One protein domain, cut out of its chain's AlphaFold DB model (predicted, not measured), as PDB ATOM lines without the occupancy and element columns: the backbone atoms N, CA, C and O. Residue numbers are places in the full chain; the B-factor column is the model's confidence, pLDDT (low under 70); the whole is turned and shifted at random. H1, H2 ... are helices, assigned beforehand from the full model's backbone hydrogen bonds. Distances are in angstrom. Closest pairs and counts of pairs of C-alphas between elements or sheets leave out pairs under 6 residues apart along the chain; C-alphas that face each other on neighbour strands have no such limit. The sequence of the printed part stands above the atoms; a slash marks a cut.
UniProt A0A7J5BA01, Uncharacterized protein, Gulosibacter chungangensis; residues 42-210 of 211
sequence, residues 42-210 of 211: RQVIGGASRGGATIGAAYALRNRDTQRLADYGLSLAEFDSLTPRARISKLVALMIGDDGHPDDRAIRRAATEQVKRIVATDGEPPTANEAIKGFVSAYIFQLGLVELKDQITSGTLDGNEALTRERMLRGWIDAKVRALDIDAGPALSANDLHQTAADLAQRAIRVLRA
ATOM      1  N   ARG A  42      30.195 -20.753  17.348       62.06
ATOM      2  CA  ARG A  42      29.082 -21.562  16.838       62.06
ATOM      3  C   ARG A  42      28.853 -21.439  15.330       62.06
ATOM      4  O   ARG A  42      28.559 -22.448  14.701       62.06
ATOM      5  N   GLN A  43      29.001 -20.253  14.739       70.56
ATOM      6  CA  GLN A  43      28.843 -20.063  13.289       70.56
ATOM      7  C   GLN A  43      29.974 -20.737  12.512       70.56
ATOM      8  O   GLN A  43      29.723 -21.390  11.505       70.56
ATOM      9  N   VAL A  44      31.203 -20.638  13.020       68.69
ATOM     10  CA  VAL A  44      32.372 -21.297  12.426       68.69
ATOM     11  C   VAL A  44      32.252 -22.823  12.525       68.69
ATOM     12  O   VAL A  44      32.483 -23.517  11.538       68.69
ATOM     13  N   ILE A  45      31.809 -23.343  13.680       67.50
ATOM     14  CA  ILE A  45      31.520 -24.775  13.881       67.50
ATOM     15  C   ILE A  45      30.435 -25.252  12.906       67.50
ATOM     16  O   ILE A  45      30.627 -26.236  12.194       67.50
ATOM     17  N   GLY A  46      29.309 -24.536  12.830       72.75
ATOM     18  CA  GLY A  46      28.214 -24.882  11.920       72.75
ATOM     19  C   GLY A  46      28.621 -24.814  10.445       72.75
ATOM     20  O   GLY A  46      28.192 -25.640   9.641       72.75
ATOM     21  N   GLY A  47      29.489 -23.868  10.076       76.94
ATOM     22  CA  GLY A  47      30.037 -23.758   8.727       76.94
ATOM     23  C   GLY A  47      30.958 -24.910   8.346       76.94
ATOM     24  O   GLY A  47      30.813 -25.482   7.266       76.94
ATOM     25  N   ALA A  48      31.853 -25.295   9.255       74.62
ATOM     26  CA  ALA A  48      32.727 -26.443   9.065       74.62
ATOM     27  C   ALA A  48      31.935 -27.751   8.924       74.62
ATOM     28  O   ALA A  48      32.238 -28.556   8.046       74.62
ATOM     29  N   SER A  49      30.884 -27.923   9.733       75.69
ATOM     30  CA  SER A  49      30.013 -29.099   9.663       75.69
ATOM     31  C   SER A  49      29.290 -29.216   8.320       75.69
ATOM     32  O   SER A  49      29.372 -30.254   7.664       75.69
ATOM     33  N   ARG A  50      28.666 -28.127   7.848       83.38
ATOM     34  CA  ARG A  50      28.024 -28.100   6.523       83.38
ATOM     35  C   ARG A  50      29.019 -28.396   5.398       83.38
ATOM     36  O   ARG A  50      28.713 -29.159   4.484       83.38
ATOM     37  N   GLY A  51      30.230 -27.845   5.475       83.56
ATOM     38  CA  GLY A  51      31.286 -28.120   4.501       83.56
ATOM     39  C   GLY A  51      31.756 -29.577   4.488       83.56
ATOM     40  O   GLY A  51      31.865 -30.164   3.414       83.56
ATOM     41  N   GLY A  52      31.962 -30.187   5.659       80.75
ATOM     42  CA  GLY A  52      32.326 -31.603   5.786       80.75
ATOM     43  C   GLY A  52      31.257 -32.539   5.219       80.75
ATOM     44  O   GLY A  52      31.567 -33.406   4.402       80.75
ATOM     45  N   ALA A  53      29.987 -32.300   5.557       83.31
ATOM     46  CA  ALA A  53      28.865 -33.043   4.983       83.31
ATOM     47  C   ALA A  53      28.802 -32.893   3.452       83.31
ATOM     48  O   ALA A  53      28.582 -33.869   2.739       83.31
ATOM     49  N   THR A  54      29.078 -31.691   2.929       90.19
ATOM     50  CA  THR A  54      29.137 -31.442   1.477       90.19
ATOM     51  C   THR A  54      30.222 -32.286   0.794       90.19
ATOM     52  O   THR A  54      30.003 -32.799  -0.302       90.19
ATOM     53  N   ILE A  55      31.383 -32.464   1.433       88.44
ATOM     54  CA  ILE A  55      32.470 -33.319   0.929       88.44
ATOM     55  C   ILE A  55      32.049 -34.791   0.942       88.44
ATOM     56  O   ILE A  55      32.232 -35.483  -0.058       88.44
ATOM     57  N   GLY A  56      31.441 -35.262   2.036       83.56
ATOM     58  CA  GLY A  56      30.911 -36.625   2.130       83.56
ATOM     59  C   GLY A  56      29.893 -36.930   1.027       83.56
ATOM     60  O   GLY A  56      30.009 -37.939   0.329       83.56
ATOM     61  N   ALA A  57      28.958 -36.009   0.795       87.69
ATOM     62  CA  ALA A  57      27.983 -36.113  -0.283       87.69
ATOM     63  C   ALA A  57      28.632 -36.073  -1.682       87.69
ATOM     64  O   ALA A  57      28.175 -36.760  -2.593       87.69
ATOM     65  N   ALA A  58      29.733 -35.332  -1.864       91.06
ATOM     66  CA  ALA A  58      30.478 -35.312  -3.125       91.06
ATOM     67  C   ALA A  58      31.136 -36.666  -3.448       91.06
ATOM     68  O   ALA A  58      31.087 -37.098  -4.602       91.06
ATOM     69  N   TYR A  59      31.705 -37.363  -2.455       88.62
ATOM     70  CA  TYR A  59      32.212 -38.729  -2.654       88.62
ATOM     71  C   TYR A  59      31.088 -39.721  -2.929       88.62
ATOM     72  O   TYR A  59      31.227 -40.545  -3.829       88.62
ATOM     73  N   ALA A  60      29.968 -39.624  -2.208       88.69
ATOM     74  CA  ALA A  60      28.804 -40.464  -2.473       88.69
ATOM     75  C   ALA A  60      28.297 -40.270  -3.914       88.69
ATOM     76  O   ALA A  60      28.043 -41.245  -4.621       88.69
ATOM     77  N   LEU A  61      28.259 -39.021  -4.394       91.06
ATOM     78  CA  LEU A  61      27.899 -38.695  -5.772       91.06
ATOM     79  C   LEU A  61      28.888 -39.275  -6.788       91.06
ATOM     80  O   LEU A  61      28.462 -39.886  -7.768       91.06
ATOM     81  N   ARG A  62      30.197 -39.115  -6.561       90.38
ATOM     82  CA  ARG A  62      31.237 -39.668  -7.445       90.38
ATOM     83  C   ARG A  62      31.156 -41.194  -7.518       90.38
ATOM     84  O   ARG A  62      31.200 -41.757  -8.607       90.38
ATOM     85  N   ASN A  63      30.989 -41.845  -6.371       89.75
ATOM     86  CA  ASN A  63      30.964 -43.302  -6.246       89.75
ATOM     87  C   ASN A  63      29.608 -43.915  -6.624       89.75
ATOM     88  O   ASN A  63      29.455 -45.132  -6.559       89.75
ATOM     89  N   ARG A  64      28.625 -43.086  -7.010       92.25
ATOM     90  CA  ARG A  64      27.247 -43.503  -7.317       92.25
ATOM     91  C   ARG A  64      26.584 -44.265  -6.158       92.25
ATOM     92  O   ARG A  64      25.756 -45.147  -6.371       92.25
ATOM     93  N   ASP A  65      26.940 -43.898  -4.929       89.12
ATOM     94  CA  ASP A  65      26.450 -44.499  -3.689       89.12
ATOM     95  C   ASP A  65      25.075 -43.910  -3.341       89.12
ATOM     96  O   ASP A  65      24.947 -42.862  -2.704       89.12
ATOM     97  N   THR A  66      24.028 -44.565  -3.841       91.75
ATOM     98  CA  THR A  66      22.636 -44.118  -3.688       91.75
ATOM     99  C   THR A  66      22.186 -44.089  -2.233       91.75
ATOM    100  O   THR A  66      21.465 -43.170  -1.849       91.75
ATOM    101  N   GLN A  67      22.636 -45.048  -1.420       89.00
ATOM    102  CA  GLN A  67      22.276 -45.131  -0.010       89.00
ATOM    103  C   GLN A  67      22.878 -43.960   0.769       89.00
ATOM    104  O   GLN A  67      22.145 -43.236   1.437       89.00
ATOM    105  N   ARG A  68      24.182 -43.691   0.609       81.81
ATOM    106  CA  ARG A  68      24.802 -42.537   1.278       81.81
ATOM    107  C   ARG A  68      24.255 -41.200   0.798       81.81
ATOM    108  O   ARG A  68      24.199 -40.261   1.581       81.81
ATOM    109  N   LEU A  69      23.871 -41.073  -0.472       87.44
ATOM    110  CA  LEU A  69      23.199 -39.859  -0.950       87.44
ATOM    111  C   LEU A  69      21.835 -39.669  -0.275       87.44
ATOM    112  O   LEU A  69      21.510 -38.547   0.117       87.44
ATOM    113  N   ALA A  70      21.076 -40.751  -0.084       88.94
ATOM    114  CA  ALA A  70      19.788 -40.709   0.600       88.94
ATOM    115  C   ALA A  70      19.917 -40.273   2.070       88.94
ATOM    116  O   ALA A  70      19.062 -39.527   2.544       88.94
ATOM    117  N   ASP A  71      21.013 -40.627   2.753       85.50
ATOM    118  CA  ASP A  71      21.304 -40.157   4.121       85.50
ATOM    119  C   ASP A  71      21.441 -38.621   4.208       85.50
ATOM    120  O   ASP A  71      21.174 -38.023   5.250       85.50
ATOM    121  N   TYR A  72      21.809 -37.962   3.101       81.69
ATOM    122  CA  TYR A  72      21.840 -36.498   2.974       81.69
ATOM    123  C   TYR A  72      20.550 -35.907   2.375       81.69
ATOM    124  O   TYR A  72      20.481 -34.700   2.140       81.69
ATOM    125  N   GLY A  73      19.536 -36.731   2.092       88.31
ATOM    126  CA  GLY A  73      18.311 -36.315   1.405       88.31
ATOM    127  C   GLY A  73      18.502 -36.017  -0.088       88.31
ATOM    128  O   GLY A  73      17.757 -35.220  -0.655       88.31
ATOM    129  N   LEU A  74      19.510 -36.618  -0.729       91.81
ATOM    130  CA  LEU A  74      19.879 -36.387  -2.129       91.81
ATOM    131  C   LEU A  74      19.518 -37.588  -3.020       91.81
ATOM    132  O   LEU A  74      19.599 -38.738  -2.596       91.81
ATOM    133  N   SER A  75      19.184 -37.332  -4.290       94.12
ATOM    134  CA  SER A  75      18.834 -38.368  -5.276       94.12
ATOM    135  C   SER A  75      19.864 -38.470  -6.400       94.12
ATOM    136  O   SER A  75      20.054 -37.520  -7.158       94.12
ATOM    137  N   LEU A  76      20.484 -39.643  -6.578       93.62
ATOM    138  CA  LEU A  76      21.439 -39.867  -7.674       93.62
ATOM    139  C   LEU A  76      20.810 -39.613  -9.052       93.62
ATOM    140  O   LEU A  76      21.436 -38.980  -9.898       93.62
ATOM    141  N   ALA A  77      19.565 -40.054  -9.260       93.81
ATOM    142  CA  ALA A  77      18.857 -39.885 -10.529       93.81
ATOM    143  C   ALA A  77      18.659 -38.403 -10.885       93.81
ATOM    144  O   ALA A  77      18.805 -37.999 -12.039       93.81
ATOM    145  N   GLU A  78      18.382 -37.575  -9.878       93.62
ATOM    146  CA  GLU A  78      18.263 -36.134 -10.061       93.62
ATOM    147  C   GLU A  78      19.601 -35.522 -10.485       93.62
ATOM    148  O   GLU A  78      19.642 -34.736 -11.431       93.62
ATOM    149  N   PHE A  79      20.709 -35.912  -9.849       93.50
ATOM    150  CA  PHE A  79      22.037 -35.436 -10.235       93.50
ATOM    151  C   PHE A  79      22.476 -35.944 -11.612       93.50
ATOM    152  O   PHE A  79      23.110 -35.191 -12.351       93.50
ATOM    153  N   ASP A  80      22.121 -37.170 -11.995       92.06
ATOM    154  CA  ASP A  80      22.486 -37.738 -13.296       92.06
ATOM    155  C   ASP A  80      21.909 -36.936 -14.468       92.06
ATOM    156  O   ASP A  80      22.592 -36.759 -15.478       92.06
ATOM    157  N   SER A  81      20.717 -36.356 -14.296       93.19
ATOM    158  CA  SER A  81      20.077 -35.486 -15.294       93.19
ATOM    159  C   SER A  81      20.783 -34.136 -15.510       93.19
ATOM    160  O   SER A  81      20.483 -33.416 -16.463       93.19
ATOM    161  N   LEU A  82      21.722 -33.767 -14.633       93.75
ATOM    162  CA  LEU A  82      22.370 -32.459 -14.629       93.75
ATOM    163  C   LEU A  82      23.738 -32.483 -15.311       93.75
ATOM    164  O   LEU A  82      24.491 -33.454 -15.221       93.75
ATOM    165  N   THR A  83      24.113 -31.342 -15.897       91.62
ATOM    166  CA  THR A  83      25.487 -31.104 -16.359       91.62
ATOM    167  C   THR A  83      26.468 -31.119 -15.178       91.62
ATOM    168  O   THR A  83      26.075 -30.770 -14.061       91.62
ATOM    169  N   PRO A  84      27.764 -31.430 -15.381       89.31
ATOM    170  CA  PRO A  84      28.743 -31.479 -14.287       89.31
ATOM    171  C   PRO A  84      28.778 -30.201 -13.441       89.31
ATOM    172  O   PRO A  84      28.794 -30.245 -12.210       89.31
ATOM    173  N   ARG A  85      28.700 -29.036 -14.095       90.94
ATOM    174  CA  ARG A  85      28.634 -27.741 -13.410       90.94
ATOM    175  C   ARG A  85      27.356 -27.595 -12.582       90.94
ATOM    176  O   ARG A  85      27.434 -27.144 -11.441       90.94
ATOM    177  N   ALA A  86      26.205 -27.982 -13.130       92.69
ATOM    178  CA  ALA A  86      24.927 -27.920 -12.426       92.69
ATOM    179  C   ALA A  86      24.871 -28.893 -11.237       92.69
ATOM    180  O   ALA A  86      24.333 -28.522 -10.197       92.69
ATOM    181  N   ARG A  87      25.498 -30.075 -11.334       93.12
ATOM    182  CA  ARG A  87      25.653 -31.010 -10.205       93.12
ATOM    183  C   ARG A  87      26.383 -30.351  -9.039       93.12
ATOM    184  O   ARG A  87      25.874 -30.343  -7.926       93.12
ATOM    185  N   ILE A  88      27.535 -29.733  -9.303       93.06
ATOM    186  CA  ILE A  88      28.329 -29.051  -8.268       93.06
ATOM    187  C   ILE A  88      27.520 -27.921  -7.625       93.06
ATOM    188  O   ILE A  88      27.427 -27.846  -6.401       93.06
ATOM    189  N   SER A  89      26.918 -27.051  -8.442       92.19
ATOM    190  CA  SER A  89      26.123 -25.925  -7.944       92.19
ATOM    191  C   SER A  89      24.931 -26.383  -7.106       92.19
ATOM    192  O   SER A  89      24.699 -25.814  -6.042       92.19
ATOM    193  N   LYS A  90      24.211 -27.421  -7.547       93.31
ATOM    194  CA  LYS A  90      23.061 -27.965  -6.823       93.31
ATOM    195  C   LYS A  90      23.467 -28.622  -5.509       93.31
ATOM    196  O   LYS A  90      22.849 -28.339  -4.492       93.31
ATOM    197  N   LEU A  91      24.526 -29.433  -5.514       92.62
ATOM    198  CA  LEU A  91      25.028 -30.089  -4.306       92.62
ATOM    199  C   LEU A  91      25.388 -29.056  -3.234       92.62
ATOM    200  O   LEU A  91      24.934 -29.138  -2.099       92.62
ATOM    201  N   VAL A  92      26.160 -28.039  -3.615       92.56
ATOM    202  CA  VAL A  92      26.574 -26.968  -2.706       92.56
ATOM    203  C   VAL A  92      25.371 -26.171  -2.191       92.56
ATOM    204  O   VAL A  92      25.324 -25.853  -1.004       92.56
ATOM    205  N   ALA A  93      24.393 -25.864  -3.049       91.75
ATOM    206  CA  ALA A  93      23.188 -25.141  -2.645       91.75
ATOM    207  C   ALA A  93      22.351 -25.932  -1.627       91.75
ATOM    208  O   ALA A  93      21.944 -25.367  -0.617       91.75
ATOM    209  N   LEU A  94      22.147 -27.232  -1.855       91.31
ATOM    210  CA  LEU A  94      21.377 -28.090  -0.949       91.31
ATOM    211  C   LEU A  94      22.071 -28.281   0.406       91.31
ATOM    212  O   LEU A  94      21.407 -28.288   1.436       91.31
ATOM    213  N   MET A  95      23.402 -28.397   0.418       87.69
ATOM    214  CA  MET A  95      24.151 -28.706   1.640       87.69
ATOM    215  C   MET A  95      24.496 -27.477   2.492       87.69
ATOM    216  O   MET A  95      24.612 -27.579   3.714       87.69
ATOM    217  N   ILE A  96      24.701 -26.311   1.872       86.75
ATOM    218  CA  ILE A  96      25.153 -25.096   2.574       86.75
ATOM    219  C   ILE A  96      24.040 -24.050   2.678       86.75
ATOM    220  O   ILE A  96      23.967 -23.361   3.699       86.75
ATOM    221  N   GLY A  97      23.156 -23.970   1.681       84.69
ATOM    222  CA  GLY A  97      22.139 -22.928   1.554       84.69
ATOM    223  C   GLY A  97      22.618 -21.690   0.787       84.69
ATOM    224  O   GLY A  97      23.677 -21.693   0.147       84.69
ATOM    225  N   ASP A  98      21.807 -20.631   0.843       77.25
ATOM    226  CA  ASP A  98      22.034 -19.371   0.127       77.25
ATOM    227  C   ASP A  98      23.153 -18.504   0.726       77.25
ATOM    228  O   ASP A  98      23.550 -18.631   1.883       77.25
ATOM    229  N   ASP A  99      23.663 -17.575  -0.083       73.94
ATOM    230  CA  ASP A  99      24.850 -16.763   0.187       73.94
ATOM    231  C   ASP A  99      24.574 -15.390   0.834       73.94
ATOM    232  O   ASP A  99      25.342 -14.426   0.674       73.94
ATOM    233  N   GLY A 100      23.508 -15.321   1.639       72.50
ATOM    234  CA  GLY A 100      23.040 -14.097   2.296       72.50
ATOM    235  C   GLY A 100      24.063 -13.444   3.237       72.50
ATOM    236  O   GLY A 100      24.085 -12.219   3.359       72.50
ATOM    237  N   HIS A 101      24.966 -14.221   3.853       77.81
ATOM    238  CA  HIS A 101      26.007 -13.721   4.761       77.81
ATOM    239  C   HIS A 101      27.434 -13.903   4.185       77.81
ATOM    240  O   HIS A 101      27.702 -14.903   3.513       77.81
ATOM    241  N   PRO A 102      28.398 -12.990   4.452       75.19
ATOM    242  CA  PRO A 102      29.803 -13.162   4.054       75.19
ATOM    243  C   PRO A 102      30.430 -14.495   4.484       75.19
ATOM    244  O   PRO A 102      31.206 -15.077   3.728       75.19
ATOM    245  N   ASP A 103      30.069 -14.997   5.663       74.69
ATOM    246  CA  ASP A 103      30.559 -16.293   6.146       74.69
ATOM    247  C   ASP A 103      29.954 -17.467   5.363       74.69
ATOM    248  O   ASP A 103      30.669 -18.416   5.050       74.69
ATOM    249  N   ASP A 104      28.678 -17.391   4.967       81.94
ATOM    250  CA  ASP A 104      28.063 -18.405   4.102       81.94
ATOM    251  C   ASP A 104      28.724 -18.407   2.721       81.94
ATOM    252  O   ASP A 104      29.035 -19.471   2.187       81.94
ATOM    253  N   ARG A 105      29.086 -17.230   2.189       86.44
ATOM    254  CA  ARG A 105      29.915 -17.123   0.974       86.44
ATOM    255  C   ARG A 105      31.280 -17.786   1.131       86.44
ATOM    256  O   ARG A 105      31.732 -18.450   0.196       86.44
ATOM    257  N   ALA A 106      31.929 -17.622   2.283       86.94
ATOM    258  CA  ALA A 106      33.219 -18.244   2.568       86.94
ATOM    259  C   ALA A 106      33.117 -19.779   2.574       86.94
ATOM    260  O   ALA A 106      33.911 -20.443   1.904       86.94
ATOM    261  N   ILE A 107      32.105 -20.332   3.253       88.06
ATOM    262  CA  ILE A 107      31.838 -21.782   3.286       88.06
ATOM    263  C   ILE A 107      31.539 -22.285   1.871       88.06
ATOM    264  O   ILE A 107      32.153 -23.247   1.410       88.06
ATOM    265  N   ARG A 108      30.640 -21.599   1.153       91.06
ATOM    266  CA  ARG A 108      30.200 -21.970  -0.198       91.06
ATOM    267  C   ARG A 108      31.363 -22.016  -1.177       91.06
ATOM    268  O   ARG A 108      31.481 -22.968  -1.950       91.06
ATOM    269  N   ARG A 109      32.251 -21.020  -1.122       91.62
ATOM    270  CA  ARG A 109      33.439 -20.955  -1.977       91.62
ATOM    271  C   ARG A 109      34.414 -22.090  -1.671       91.62
ATOM    272  O   ARG A 109      34.798 -22.801  -2.596       91.62
ATOM    273  N   ALA A 110      34.742 -22.300  -0.396       91.44
ATOM    274  CA  ALA A 110      35.647 -23.367   0.024       91.44
ATOM    275  C   ALA A 110      35.114 -24.763  -0.344       91.44
ATOM    276  O   ALA A 110      35.847 -25.582  -0.899       91.44
ATOM    277  N   ALA A 111      33.827 -25.024  -0.105       90.69
ATOM    278  CA  ALA A 111      33.199 -26.296  -0.447       90.69
ATOM    279  C   ALA A 111      33.131 -26.514  -1.963       90.69
ATOM    280  O   ALA A 111      33.463 -27.594  -2.444       90.69
ATOM    281  N   THR A 112      32.783 -25.481  -2.737       93.56
ATOM    282  CA  THR A 112      32.746 -25.559  -4.208       93.56
ATOM    283  C   THR A 112      34.103 -25.956  -4.789       93.56
ATOM    284  O   THR A 112      34.158 -26.741  -5.735       93.56
ATOM    285  N   GLU A 113      35.201 -25.420  -4.249       92.62
ATOM    286  CA  GLU A 113      36.553 -25.764  -4.700       92.62
ATOM    287  C   GLU A 113      36.880 -27.244  -4.474       92.62
ATOM    288  O   GLU A 113      37.420 -27.883  -5.378       92.62
ATOM    289  N   GLN A 114      36.499 -27.816  -3.328       91.31
ATOM    290  CA  GLN A 114      36.745 -29.238  -3.062       91.31
ATOM    291  C   GLN A 114      35.795 -30.153  -3.836       91.31
ATOM    292  O   GLN A 114      36.241 -31.126  -4.436       91.31
ATOM    293  N   VAL A 115      34.509 -29.810  -3.920       92.50
ATOM    294  CA  VAL A 115      33.524 -30.584  -4.694       92.50
ATOM    295  C   VAL A 115      33.940 -30.671  -6.162       92.50
ATOM    296  O   VAL A 115      33.824 -31.734  -6.760       92.50
ATOM    297  N   LYS A 116      34.489 -29.595  -6.742       93.25
ATOM    298  CA  LYS A 116      35.064 -29.627  -8.098       93.25
ATOM    299  C   LYS A 116      36.166 -30.676  -8.228       93.25
ATOM    300  O   LYS A 116      36.130 -31.465  -9.162       93.25
ATOM    301  N   ARG A 117      37.115 -30.706  -7.290       91.31
ATOM    302  CA  ARG A 117      38.233 -31.665  -7.300       91.31
ATOM    303  C   ARG A 117      37.776 -33.109  -7.100       91.31
ATOM    304  O   ARG A 117      38.425 -34.015  -7.603       91.31
ATOM    305  N   ILE A 118      36.673 -33.323  -6.390       89.19
ATOM    306  CA  ILE A 118      36.115 -34.660  -6.172       89.19
ATOM    307  C   ILE A 118      35.281 -35.099  -7.374       89.19
ATOM    308  O   ILE A 118      35.457 -36.203  -7.860       89.19
ATOM    309  N   VAL A 119      34.370 -34.267  -7.873       87.38
ATOM    310  CA  VAL A 119      33.347 -34.704  -8.842       87.38
ATOM    311  C   VAL A 119      33.778 -34.503 -10.296       87.38
ATOM    312  O   VAL A 119      33.342 -35.258 -11.155       87.38
ATOM    313  N   ALA A 120      34.605 -33.496 -10.593       80.75
ATOM    314  CA  ALA A 120      34.963 -33.130 -11.969       80.75
ATOM    315  C   ALA A 120      36.351 -33.621 -12.418       80.75
ATOM    316  O   ALA A 120      36.761 -33.316 -13.532       80.75
ATOM    317  N   THR A 121      37.089 -34.330 -11.562       73.50
ATOM    318  CA  THR A 121      38.412 -34.867 -11.910       73.50
ATOM    319  C   THR A 121      38.257 -36.229 -12.576       73.50
ATOM    320  O   THR A 121      37.740 -37.151 -11.943       73.50
ATOM    321  N   ASP A 122      38.743 -36.366 -13.810       72.94
ATOM    322  CA  ASP A 122      38.734 -37.636 -14.557       72.94
ATOM    323  C   ASP A 122      39.736 -38.670 -13.995       72.94
ATOM    324  O   ASP A 122      39.604 -39.865 -14.239       72.94
ATOM    325  N   GLY A 123      40.725 -38.219 -13.216       79.62
ATOM    326  CA  GLY A 123      41.682 -39.058 -12.482       79.62
ATOM    327  C   GLY A 123      41.262 -39.374 -11.043       79.62
ATOM    328  O   GLY A 123      40.149 -39.049 -10.628       79.62
ATOM    329  N   GLU A 124      42.170 -39.984 -10.275       85.69
ATOM    330  CA  GLU A 124      41.957 -40.304  -8.854       85.69
ATOM    331  C   GLU A 124      41.585 -39.029  -8.072       85.69
ATOM    332  O   GLU A 124      42.297 -38.019  -8.173       85.69
ATOM    333  N   PRO A 125      40.452 -39.010  -7.342       87.56
ATOM    334  CA  PRO A 125      40.094 -37.855  -6.536       87.56
ATOM    335  C   PRO A 125      41.096 -37.710  -5.380       87.56
ATOM    336  O   PRO A 125      41.753 -38.682  -5.008       87.56
ATOM    337  N   PRO A 126      41.185 -36.530  -4.740       88.00
ATOM    338  CA  PRO A 126      41.853 -36.455  -3.444       88.00
ATOM    339  C   PRO A 126      41.253 -37.502  -2.496       88.00
ATOM    340  O   PRO A 126      40.075 -37.853  -2.611       88.00
ATOM    341  N   THR A 127      42.025 -37.974  -1.529       84.44
ATOM    342  CA  THR A 127      41.485 -38.758  -0.413       84.44
ATOM    343  C   THR A 127      40.535 -37.896   0.422       84.44
ATOM    344  O   THR A 127      40.637 -36.666   0.433       84.44
ATOM    345  N   ALA A 128      39.620 -38.521   1.173       76.88
ATOM    346  CA  ALA A 128      38.702 -37.779   2.044       76.88
ATOM    347  C   ALA A 128      39.460 -36.855   3.014       76.88
ATOM    348  O   ALA A 128      39.075 -35.701   3.211       76.88
ATOM    349  N   ASN A 129      40.590 -37.332   3.545       76.38
ATOM    350  CA  ASN A 129      41.480 -36.550   4.395       76.38
ATOM    351  C   ASN A 129      42.006 -35.294   3.682       76.38
ATOM    352  O   ASN A 129      41.890 -34.181   4.193       76.38
ATOM    353  N   GLU A 130      42.544 -35.452   2.473       84.12
ATOM    354  CA  GLU A 130      43.064 -34.336   1.677       84.12
ATOM    355  C   GLU A 130      41.968 -33.336   1.306       84.12
ATOM    356  O   GLU A 130      42.188 -32.127   1.396       84.12
ATOM    357  N   ALA A 131      40.777 -33.815   0.942       85.19
ATOM    358  CA  ALA A 131      39.639 -32.957   0.634       85.19
ATOM    359  C   ALA A 131      39.195 -32.140   1.853       85.19
ATOM    360  O   ALA A 131      38.949 -30.939   1.742       85.19
ATOM    361  N   ILE A 132      39.145 -32.760   3.032       79.19
ATOM    362  CA  ILE A 132      38.819 -32.079   4.288       79.19
ATOM    363  C   ILE A 132      39.894 -31.050   4.628       79.19
ATOM    364  O   ILE A 132      39.561 -29.893   4.882       79.19
ATOM    365  N   LYS A 133      41.176 -31.430   4.618       81.31
ATOM    366  CA  LYS A 133      42.292 -30.505   4.874       81.31
ATOM    367  C   LYS A 133      42.255 -29.323   3.907       81.31
ATOM    368  O   LYS A 133      42.382 -28.172   4.329       81.31
ATOM    369  N   GLY A 134      42.002 -29.597   2.628       86.81
ATOM    370  CA  GLY A 134      41.822 -28.593   1.585       86.81
ATOM    371  C   GLY A 134      40.643 -27.659   1.858       86.81
ATOM    372  O   GLY A 134      40.788 -26.442   1.739       86.81
ATOM    373  N   PHE A 135      39.498 -28.197   2.281       87.00
ATOM    374  CA  PHE A 135      38.333 -27.400   2.664       87.00
ATOM    375  C   PHE A 135      38.611 -26.525   3.882       87.00
ATOM    376  O   PHE A 135      38.334 -25.330   3.830       87.00
ATOM    377  N   VAL A 136      39.170 -27.085   4.957       80.44
ATOM    378  CA  VAL A 136      39.487 -26.342   6.184       80.44
ATOM    379  C   VAL A 136      40.450 -25.203   5.868       80.44
ATOM    380  O   VAL A 136      40.195 -24.064   6.252       80.44
ATOM    381  N   SER A 137      41.501 -25.479   5.094       86.12
ATOM    382  CA  SER A 137      42.450 -24.463   4.637       86.12
ATOM    383  C   SER A 137      41.758 -23.339   3.859       86.12
ATOM    384  O   SER A 137      41.871 -22.163   4.221       86.12
ATOM    385  N   ALA A 138      40.961 -23.693   2.844       89.69
ATOM    386  CA  ALA A 138      40.238 -22.725   2.027       89.69
ATOM    387  C   ALA A 138      39.222 -21.920   2.849       89.69
ATOM    388  O   ALA A 138      39.150 -20.699   2.713       89.69
ATOM    389  N   TYR A 139      38.463 -22.568   3.733       86.12
ATOM    390  CA  TYR A 139      37.436 -21.918   4.539       86.12
ATOM    391  C   TYR A 139      38.045 -20.900   5.502       86.12
ATOM    392  O   TYR A 139      37.625 -19.743   5.530       86.12
ATOM    393  N   ILE A 140      39.089 -21.299   6.228       82.12
ATOM    394  CA  ILE A 140      39.813 -20.418   7.142       82.12
ATOM    395  C   ILE A 140      40.412 -19.230   6.393       82.12
ATOM    396  O   ILE A 140      40.311 -18.090   6.852       82.12
ATOM    397  N   PHE A 141      41.006 -19.483   5.228       88.06
ATOM    398  CA  PHE A 141      41.561 -18.427   4.398       88.06
ATOM    399  C   PHE A 141      40.480 -17.420   3.978       88.06
ATOM    400  O   PHE A 141      40.672 -16.217   4.140       88.06
ATOM    401  N   GLN A 142      39.308 -17.888   3.531       89.56
ATOM    402  CA  GLN A 142      38.185 -17.014   3.174       89.56
ATOM    403  C   GLN A 142      37.651 -16.218   4.374       89.56
ATOM    404  O   GLN A 142      37.380 -15.025   4.233       89.56
ATOM    405  N   LEU A 143      37.540 -16.827   5.562       84.56
ATOM    406  CA  LEU A 143      37.176 -16.093   6.781       84.56
ATOM    407  C   LEU A 143      38.189 -14.979   7.070       84.56
ATOM    408  O   LEU A 143      37.794 -13.853   7.384       84.56
ATOM    409  N   GLY A 144      39.479 -15.270   6.902       85.56
ATOM    410  CA  GLY A 144      40.539 -14.288   7.064       85.56
ATOM    411  C   GLY A 144      40.460 -13.137   6.067       85.56
ATOM    412  O   GLY A 144      40.574 -11.986   6.476       85.56
ATOM    413  N   LEU A 145      40.165 -13.412   4.795       89.19
ATOM    414  CA  LEU A 145      39.948 -12.362   3.791       89.19
ATOM    415  C   LEU A 145      38.775 -11.441   4.151       89.19
ATOM    416  O   LEU A 145      38.872 -10.229   3.967       89.19
ATOM    417  N   VAL A 146      37.682 -11.997   4.686       87.00
ATOM    418  CA  VAL A 146      36.554 -11.192   5.186       87.00
ATOM    419  C   VAL A 146      37.006 -10.299   6.346       87.00
ATOM    420  O   VAL A 146      36.686  -9.117   6.349       87.00
ATOM    421  N   GLU A 147      37.820 -10.815   7.277       85.88
ATOM    422  CA  GLU A 147      38.308 -10.026   8.421       85.88
ATOM    423  C   GLU A 147      39.219  -8.878   7.969       85.88
ATOM    424  O   GLU A 147      39.076  -7.749   8.429       85.88
ATOM    425  N   LEU A 148      40.146  -9.154   7.048       88.75
ATOM    426  CA  LEU A 148      41.041  -8.137   6.498       88.75
ATOM    427  C   LEU A 148      40.245  -7.047   5.773       88.75
ATOM    428  O   LEU A 148      40.537  -5.864   5.933       88.75
ATOM    429  N   LYS A 149      39.198  -7.426   5.033       88.31
ATOM    430  CA  LYS A 149      38.296  -6.468   4.387       88.31
ATOM    431  C   LYS A 149      37.562  -5.592   5.407       88.31
ATOM    432  O   LYS A 149      37.454  -4.384   5.189       88.31
ATOM    433  N   ASP A 150      37.090  -6.163   6.510       87.12
ATOM    434  CA  ASP A 150      36.420  -5.408   7.575       87.12
ATOM    435  C   ASP A 150      37.391  -4.435   8.276       87.12
ATOM    436  O   ASP A 150      37.033  -3.293   8.578       87.12
ATOM    437  N   GLN A 151      38.653  -4.835   8.469       85.94
ATOM    438  CA  GLN A 151      39.701  -3.975   9.036       85.94
ATOM    439  C   GLN A 151      40.074  -2.811   8.104       85.94
ATOM    440  O   GLN A 151      40.185  -1.672   8.562       85.94
ATOM    441  N   ILE A 152      40.172  -3.061   6.792       89.19
ATOM    442  CA  ILE A 152      40.355  -1.999   5.787       89.19
ATOM    443  C   ILE A 152      39.164  -1.036   5.812       89.19
ATOM    444  O   ILE A 152      39.338   0.178   5.866       89.19
ATOM    445  N   THR A 153      37.941  -1.572   5.817       88.81
ATOM    446  CA  THR A 153      36.709  -0.765   5.780       88.81
ATOM    447  C   THR A 153      36.544   0.093   7.040       88.81
ATOM    448  O   THR A 153      36.027   1.204   6.966       88.81
ATOM    449  N   SER A 154      37.009  -0.394   8.193       87.56
ATOM    450  CA  SER A 154      37.006   0.348   9.464       87.56
ATOM    451  C   SER A 154      38.184   1.317   9.630       87.56
ATOM    452  O   SER A 154      38.251   2.009  10.643       87.56
ATOM    453  N   GLY A 155      39.109   1.378   8.665       87.88
ATOM    454  CA  GLY A 155      40.291   2.244   8.718       87.88
ATOM    455  C   GLY A 155      41.354   1.805   9.731       87.88
ATOM    456  O   GLY A 155      42.224   2.594  10.082       87.88
ATOM    457  N   THR A 156      41.290   0.561  10.215       87.44
ATOM    458  CA  THR A 156      42.238   0.006  11.200       87.44
ATOM    459  C   THR A 156      43.424  -0.714  10.554       87.44
ATOM    460  O   THR A 156      44.341  -1.146  11.253       87.44
ATOM    461  N   LEU A 157      43.401  -0.856   9.225       88.50
ATOM    462  CA  LEU A 157      44.385  -1.572   8.424       88.50
ATOM    463  C   LEU A 157      44.515  -0.918   7.046       88.50
ATOM    464  O   LEU A 157      43.505  -0.683   6.384       88.50
ATOM    465  N   ASP A 158      45.740  -0.666   6.586       91.81
ATOM    466  CA  ASP A 158      45.977  -0.249   5.201       91.81
ATOM    467  C   ASP A 158      46.074  -1.451   4.240       91.81
ATOM    468  O   ASP A 158      46.255  -2.604   4.643       91.81
ATOM    469  N   GLY A 159      45.955  -1.193   2.935       86.44
ATOM    470  CA  GLY A 159      45.961  -2.250   1.918       86.44
ATOM    471  C   GLY A 159      47.274  -3.043   1.821       86.44
ATOM    472  O   GLY A 159      47.239  -4.253   1.594       86.44
ATOM    473  N   ASN A 160      48.431  -2.410   2.027       89.50
ATOM    474  CA  ASN A 160      49.734  -3.085   1.957       89.50
ATOM    475  C   ASN A 160      49.955  -3.986   3.178       89.50
ATOM    476  O   ASN A 160      50.468  -5.109   3.069       89.50
ATOM    477  N   GLU A 161      49.521  -3.519   4.345       89.44
ATOM    478  CA  GLU A 161      49.523  -4.295   5.571       89.44
ATOM    479  C   GLU A 161      48.562  -5.490   5.462       89.44
ATOM    480  O   GLU A 161      48.921  -6.605   5.849       89.44
ATOM    481  N   ALA A 162      47.397  -5.312   4.831       88.50
ATOM    482  CA  ALA A 162      46.464  -6.402   4.550       88.50
ATOM    483  C   ALA A 162      47.067  -7.494   3.651       88.50
ATOM    484  O   ALA A 162      46.953  -8.675   3.979       88.50
ATOM    485  N   LEU A 163      47.775  -7.129   2.576       90.69
ATOM    486  CA  LEU A 163      48.458  -8.094   1.698       90.69
ATOM    487  C   LEU A 163      49.569  -8.869   2.416       90.69
ATOM    488  O   LEU A 163      49.839 -10.035   2.115       90.69
ATOM    489  N   THR A 164      50.252  -8.220   3.358       90.44
ATOM    490  CA  THR A 164      51.264  -8.877   4.190       90.44
ATOM    491  C   THR A 164      50.607  -9.887   5.128       90.44
ATOM    492  O   THR A 164      51.029 -11.045   5.176       90.44
ATOM    493  N   ARG A 165      49.514  -9.497   5.796       88.25
ATOM    494  CA  ARG A 165      48.747 -10.393   6.674       88.25
ATOM    495  C   ARG A 165      48.097 -11.551   5.917       88.25
ATOM    496  O   ARG A 165      48.084 -12.662   6.434       88.25
ATOM    497  N   GLU A 166      47.628 -11.340   4.687       91.81
ATOM    498  CA  GLU A 166      47.111 -12.414   3.829       91.81
ATOM    499  C   GLU A 166      48.182 -13.484   3.556       91.81
ATOM    500  O   GLU A 166      47.926 -14.682   3.705       91.81
ATOM    501  N   ARG A 167      49.403 -13.068   3.185       91.00
ATOM    502  CA  ARG A 167      50.519 -13.996   2.929       91.00
ATOM    503  C   ARG A 167      50.926 -14.759   4.187       91.00
ATOM    504  O   ARG A 167      51.117 -15.974   4.123       91.00
ATOM    505  N   MET A 168      51.006 -14.069   5.325       87.62
ATOM    506  CA  MET A 168      51.280 -14.700   6.620       87.62
ATOM    507  C   MET A 168      50.200 -15.718   6.991       87.62
ATOM    508  O   MET A 168      50.528 -16.826   7.408       87.62
ATOM    509  N   LEU A 169      48.925 -15.374   6.785       87.56
ATOM    510  CA  LEU A 169      47.804 -16.278   7.021       87.56
ATOM    511  C   LEU A 169      47.936 -17.543   6.173       87.56
ATOM    512  O   LEU A 169      47.809 -18.640   6.706       87.56
ATOM    513  N   ARG A 170      48.229 -17.406   4.875       89.38
ATOM    514  CA  ARG A 170      48.398 -18.557   3.977       89.38
ATOM    515  C   ARG A 170      49.506 -19.495   4.461       89.38
ATOM    516  O   ARG A 170      49.266 -20.693   4.567       89.38
ATOM    517  N   GLY A 171      50.676 -18.954   4.805       87.19
ATOM    518  CA  GLY A 171      51.794 -19.752   5.321       87.19
ATOM    519  C   GLY A 171      51.487 -20.414   6.669       87.19
ATOM    520  O   GLY A 171      51.812 -21.579   6.879       87.19
ATOM    521  N   TRP A 172      50.804 -19.700   7.569       86.62
ATOM    522  CA  TRP A 172      50.394 -20.250   8.860       86.62
ATOM    523  C   TRP A 172      49.371 -21.381   8.707       86.62
ATOM    524  O   TRP A 172      49.512 -22.418   9.357       86.62
ATOM    525  N   ILE A 173      48.364 -21.208   7.842       85.50
ATOM    526  CA  ILE A 173      47.350 -22.235   7.570       85.50
ATOM    527  C   ILE A 173      48.024 -23.483   7.005       85.50
ATOM    528  O   ILE A 173      47.769 -24.571   7.510       85.50
ATOM    529  N   ASP A 174      48.892 -23.329   6.004       84.19
ATOM    530  CA  ASP A 174      49.582 -24.456   5.373       84.19
ATOM    531  C   ASP A 174      50.404 -25.254   6.397       84.19
ATOM    532  O   ASP A 174      50.222 -26.463   6.548       84.19
ATOM    533  N   ALA A 175      51.207 -24.560   7.211       82.56
ATOM    534  CA  ALA A 175      51.998 -25.186   8.267       82.56
ATOM    535  C   ALA A 175      51.132 -25.925   9.303       82.56
ATOM    536  O   ALA A 175      51.493 -27.015   9.750       82.56
ATOM    537  N   LYS A 176      49.988 -25.350   9.701       80.88
ATOM    538  CA  LYS A 176      49.103 -25.958  10.707       80.88
ATOM    539  C   LYS A 176      48.285 -27.113  10.158       80.88
ATOM    540  O   LYS A 176      48.193 -28.126  10.837       80.88
ATOM    541  N   VAL A 177      47.717 -26.980   8.963       76.75
ATOM    542  CA  VAL A 177      46.892 -28.019   8.333       76.75
ATOM    543  C   VAL A 177      47.744 -29.224   7.933       76.75
ATOM    544  O   VAL A 177      47.309 -30.360   8.120       76.75
ATOM    545  N   ARG A 178      48.977 -29.002   7.454       75.19
ATOM    546  CA  ARG A 178      49.922 -30.084   7.136       75.19
ATOM    547  C   ARG A 178      50.279 -30.929   8.358       75.19
ATOM    548  O   ARG A 178      50.454 -32.133   8.226       75.19
ATOM    549  N   ALA A 179      50.362 -30.304   9.530       73.00
ATOM    550  CA  ALA A 179      50.656 -30.970  10.794       73.00
ATOM    551  C   ALA A 179      49.444 -31.684  11.422       73.00
ATOM    552  O   ALA A 179      49.593 -32.289  12.480       73.00
ATOM    553  N   LEU A 180      48.249 -31.603  10.822       67.69
ATOM    554  CA  LEU A 180      47.090 -32.326  11.335       67.69
ATOM    555  C   LEU A 180      47.180 -33.792  10.969       67.69
ATOM    556  O   LEU A 180      47.174 -34.144   9.786       67.69
ATOM    557  N   ASP A 181      47.158 -34.631  11.990       62.25
ATOM    558  CA  ASP A 181      46.791 -36.017  11.813       62.25
ATOM    559  C   ASP A 181      45.263 -36.107  11.864       62.25
ATOM    560  O   ASP A 181      44.633 -35.779  12.868       62.25
ATOM    561  N   ILE A 182      44.661 -36.418  10.722       60.41
ATOM    562  CA  ILE A 182      43.219 -36.638  10.609       60.41
ATOM    563  C   ILE A 182      43.106 -38.100  10.222       60.41
ATOM    564  O   ILE A 182      43.416 -38.467   9.086       60.41
ATOM    565  N   ASP A 183      42.733 -38.914  11.196       51.09
ATOM    566  CA  ASP A 183      42.793 -40.362  11.104       51.09
ATOM    567  C   ASP A 183      41.628 -40.895  10.253       51.09
ATOM    568  O   ASP A 183      40.563 -41.231  10.754       51.09
ATOM    569  N   ALA A 184      41.783 -40.897   8.925       47.16
ATOM    570  CA  ALA A 184      40.737 -41.206   7.937       47.16
ATOM    571  C   ALA A 184      40.324 -42.689   7.866       47.16
ATOM    572  O   ALA A 184      40.010 -43.200   6.790       47.16
ATOM    573  N   GLY A 185      40.303 -43.383   9.004       45.56
ATOM    574  CA  GLY A 185      39.664 -44.685   9.129       45.56
ATOM    575  C   GLY A 185      38.138 -44.597   8.951       45.56
ATOM    576  O   GLY A 185      37.550 -43.520   9.085       45.56
ATOM    577  N   PRO A 186      37.456 -45.732   8.707       44.84
ATOM    578  CA  PRO A 186      35.997 -45.791   8.534       44.84
ATOM    579  C   PRO A 186      35.199 -45.321   9.767       44.84
ATOM    580  O   PRO A 186      33.983 -45.171   9.685       44.84
ATOM    581  N   ALA A 187      35.881 -45.083  10.891       39.97
ATOM    582  CA  ALA A 187      35.330 -44.645  12.164       39.97
ATOM    583  C   ALA A 187      35.725 -43.207  12.556       39.97
ATOM    584  O   ALA A 187      35.495 -42.824  13.700       39.97
ATOM    585  N   LEU A 188      36.276 -42.392  11.643       44.53
ATOM    586  CA  LEU A 188      36.236 -40.942  11.844       44.53
ATOM    587  C   LEU A 188      34.767 -40.538  11.747       44.53
ATOM    588  O   LEU A 188      34.209 -40.392  10.656       44.53
ATOM    589  N   SER A 189      34.104 -40.433  12.898       47.81
ATOM    590  CA  SER A 189      32.737 -39.947  12.918       47.81
ATOM    591  C   SER A 189      32.768 -38.549  12.306       47.81
ATOM    592  O   SER A 189      33.665 -37.753  12.595       47.81
ATOM    593  N   ALA A 190      31.809 -38.223  11.439       49.28
ATOM    594  CA  ALA A 190      31.701 -36.882  10.859       49.28
ATOM    595  C   ALA A 190      31.833 -35.782  11.939       49.28
ATOM    596  O   ALA A 190      32.371 -34.709  11.685       49.28
ATOM    597  N   ASN A 191      31.437 -36.095  13.176       45.16
ATOM    598  CA  ASN A 191      31.567 -35.257  14.359       45.16
ATOM    599  C   ASN A 191      33.018 -34.882  14.743       45.16
ATOM    600  O   ASN A 191      33.278 -33.719  15.047       45.16
ATOM    601  N   ASP A 192      33.976 -35.809  14.692       52.59
ATOM    602  CA  ASP A 192      35.385 -35.564  15.071       52.59
ATOM    603  C   ASP A 192      36.104 -34.677  14.042       52.59
ATOM    604  O   ASP A 192      36.897 -33.781  14.360       52.59
ATOM    605  N   LEU A 193      35.720 -34.855  12.780       54.16
ATOM    606  CA  LEU A 193      36.083 -33.987  11.669       54.16
ATOM    607  C   LEU A 193      35.545 -32.563  11.840       54.16
ATOM    608  O   LEU A 193      36.271 -31.588  11.613       54.16
ATOM    609  N   HIS A 194      34.295 -32.429  12.294       58.78
ATOM    610  CA  HIS A 194      33.675 -31.133  12.570       58.78
ATOM    611  C   HIS A 194      34.377 -30.385  13.715       58.78
ATOM    612  O   HIS A 194      34.591 -29.173  13.611       58.78
ATOM    613  N   GLN A 195      34.762 -31.085  14.788       58.31
ATOM    614  CA  GLN A 195      35.457 -30.481  15.931       58.31
ATOM    615  C   GLN A 195      36.867 -30.011  15.565       58.31
ATOM    616  O   GLN A 195      37.247 -28.886  15.900       58.31
ATOM    617  N   THR A 196      37.608 -30.823  14.809       60.91
ATOM    618  CA  THR A 196      38.964 -30.478  14.360       60.91
ATOM    619  C   THR A 196      38.942 -29.237  13.466       60.91
ATOM    620  O   THR A 196      39.642 -28.259  13.728       60.91
ATOM    621  N   ALA A 197      38.072 -29.210  12.453       58.44
ATOM    622  CA  ALA A 197      37.926 -28.063  11.559       58.44
ATOM    623  C   ALA A 197      37.563 -26.762  12.306       58.44
ATOM    624  O   ALA A 197      38.089 -25.689  11.994       58.44
ATOM    625  N   ALA A 198      36.699 -26.857  13.320       63.50
ATOM    626  CA  ALA A 198      36.313 -25.719  14.141       63.50
ATOM    627  C   ALA A 198      37.459 -25.171  15.004       63.50
ATOM    628  O   ALA A 198      37.619 -23.950  15.094       63.50
ATOM    629  N   ASP A 199      38.261 -26.040  15.626       64.12
ATOM    630  CA  ASP A 199      39.388 -25.616  16.462       64.12
ATOM    631  C   ASP A 199      40.472 -24.907  15.631       64.12
ATOM    632  O   ASP A 199      40.933 -23.821  15.996       64.12
ATOM    633  N   LEU A 200      40.811 -25.428  14.443       65.19
ATOM    634  CA  LEU A 200      41.746 -24.734  13.545       65.19
ATOM    635  C   LEU A 200      41.241 -23.365  13.111       65.19
ATOM    636  O   LEU A 200      42.016 -22.405  13.106       65.19
ATOM    637  N   ALA A 201      39.958 -23.255  12.776       64.69
ATOM    638  CA  ALA A 201      39.387 -21.986  12.359       64.69
ATOM    639  C   ALA A 201      39.416 -20.946  13.487       64.69
ATOM    640  O   ALA A 201      39.752 -19.785  13.249       64.69
ATOM    641  N   GLN A 202      39.176 -21.357  14.736       66.94
ATOM    642  CA  GLN A 202      39.338 -20.470  15.889       66.94
ATOM    643  C   GLN A 202      40.790 -20.020  16.086       66.94
ATOM    644  O   GLN A 202      41.037 -18.840  16.343       66.94
ATOM    645  N   ARG A 203      41.756 -20.938  15.969       68.00
ATOM    646  CA  ARG A 203      43.187 -20.612  16.099       68.00
ATOM    647  C   ARG A 203      43.637 -19.633  15.015       68.00
ATOM    648  O   ARG A 203      44.364 -18.690  15.317       68.00
ATOM    649  N   ALA A 204      43.152 -19.796  13.789       64.62
ATOM    650  CA  ALA A 204      43.470 -18.907  12.678       64.62
ATOM    651  C   ALA A 204      42.941 -17.484  12.880       64.62
ATOM    652  O   ALA A 204      43.664 -16.511  12.678       64.62
ATOM    653  N   ILE A 205      41.693 -17.361  13.345       66.62
ATOM    654  CA  ILE A 205      41.089 -16.062  13.668       66.62
ATOM    655  C   ILE A 205      41.889 -15.361  14.772       66.62
ATOM    656  O   ILE A 205      42.105 -14.153  14.695       66.62
ATOM    657  N   ARG A 206      42.378 -16.098  15.780       69.50
ATOM    658  CA  ARG A 206      43.253 -15.517  16.810       69.50
ATOM    659  C   ARG A 206      44.552 -14.985  16.217       69.50
ATOM    660  O   ARG A 206      44.940 -13.886  16.578       69.50
ATOM    661  N   VAL A 207      45.187 -15.699  15.292       68.50
ATOM    662  CA  VAL A 207      46.435 -15.245  14.647       68.50
ATOM    663  C   VAL A 207      46.237 -13.968  13.834       68.50
ATOM    664  O   VAL A 207      47.106 -13.106  13.835       68.50
ATOM    665  N   LEU A 208      45.079 -13.799  13.195       65.69
ATOM    666  CA  LEU A 208      44.753 -12.566  12.468       65.69
ATOM    667  C   LEU A 208      44.500 -11.357  13.377       65.69
ATOM    668  O   LEU A 208      44.614 -10.215  12.928       65.69
ATOM    669  N   ARG A 209      44.118 -11.616  14.629       67.25
ATOM    670  CA  ARG A 209      43.759 -10.602  15.627       67.25
ATOM    671  C   ARG A 209      44.882 -10.297  16.608       67.25
ATOM    672  O   ARG A 209      44.910  -9.199  17.147       67.25
ATOM    673  N   ALA A 210      45.759 -11.262  16.862       58.50
ATOM    674  CA  ALA A 210      46.872 -11.121  17.779       58.50
ATOM    675  C   ALA A 210      47.894 -10.141  17.197       58.50
ATOM    676  O   ALA A 210      48.585 -10.433  16.219       58.50
TER     677      ALA A 210
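AT A GLANCE: This is residues 42 to 210 of the 211 residues of an uncharacterized protein of Gulosibacter chungangensis (UniProt A0A7J5BA01). Six helices make an elongated, well-formed bundle: H4, H5, H6 and H7 stand in a row, and H1 and H8 cover one side of that row, H1 over H4 and H5, H8 over H6 and H7. The short helices H2 and H3 sit at one end of the long axis, and the turn from H6 to H7 makes the other. The printed part has 169 residues with eight named helices, H1 to H8 in chain order, and no named strand; its class is all helix. It is compact, with a radius of gyration of the C-alphas of 16.6 A and spans of 51 by 32 by 31 A.

HOW THE PARTS SIT: H6, residues 128 to 153, is the longest helix. It forms a hairpin with H5, residues 102 to 119, at a shallow tilt of 29 degrees; their closest C-alphas, of Ala 110 and Ala 138, are 5.0 A apart. It forms another with H7, residues 159 to 178, closest at Leu 148 and Ala 162, 6.0 A. Residues 136 to 144 of H6 touch H8, residues 190 to 209, the same way at 31 degrees, a shallow tilt; the closest C-alphas are those of Ile 140 and Ala 201, 5.5 A. The hub is H1, residues 42 to 62, touching five helices. It runs the same way as H5 at a shallow tilt of 20 degrees, closest at C-alphas 62 and 119, 5.6 A. With residues 44 to 53 H1 touches H8 at a steep tilt of 49 degrees, closest at C-alphas 45 and 198, 4.9 A. H4, residues 84 to 96, touches H5, closest at C-alphas 88 and 115, 6.5 A. H2, residues 66 to 71, touches H1, closest at C-alphas 69 and 60, 5.8 A. H3, residues 76 to 80, touches no helix but is near H1, H2 and H4. H1 and H7 are apart. In H1 to H8 every O i to N i+4 pair is within hydrogen-bond range.

IN THESE COORDINATES: H1 begins at C-alpha 42, (29.082, -21.562, 16.838), and is 30.4 A long. H4 spans 18.4 A and H5 25.4 A. H6 runs 37.3 A to C-alpha 153, (36.709, -0.765, 5.780). H7 spans 28.6 A; H8, 29.3 A, ends at C-alpha 209, (43.759, -10.602, 15.627).

THE WHOLE: The C-alphas farthest apart, of Gln 67 and Gly 155, are 51.4 A from each other. The printed part has no cut. The link H7 to H8, 11 residues, is long. Mean pLDDT of the printed part is 80.9; residue 42, residues 44 to 45 and residues 180 to 210 are under 70.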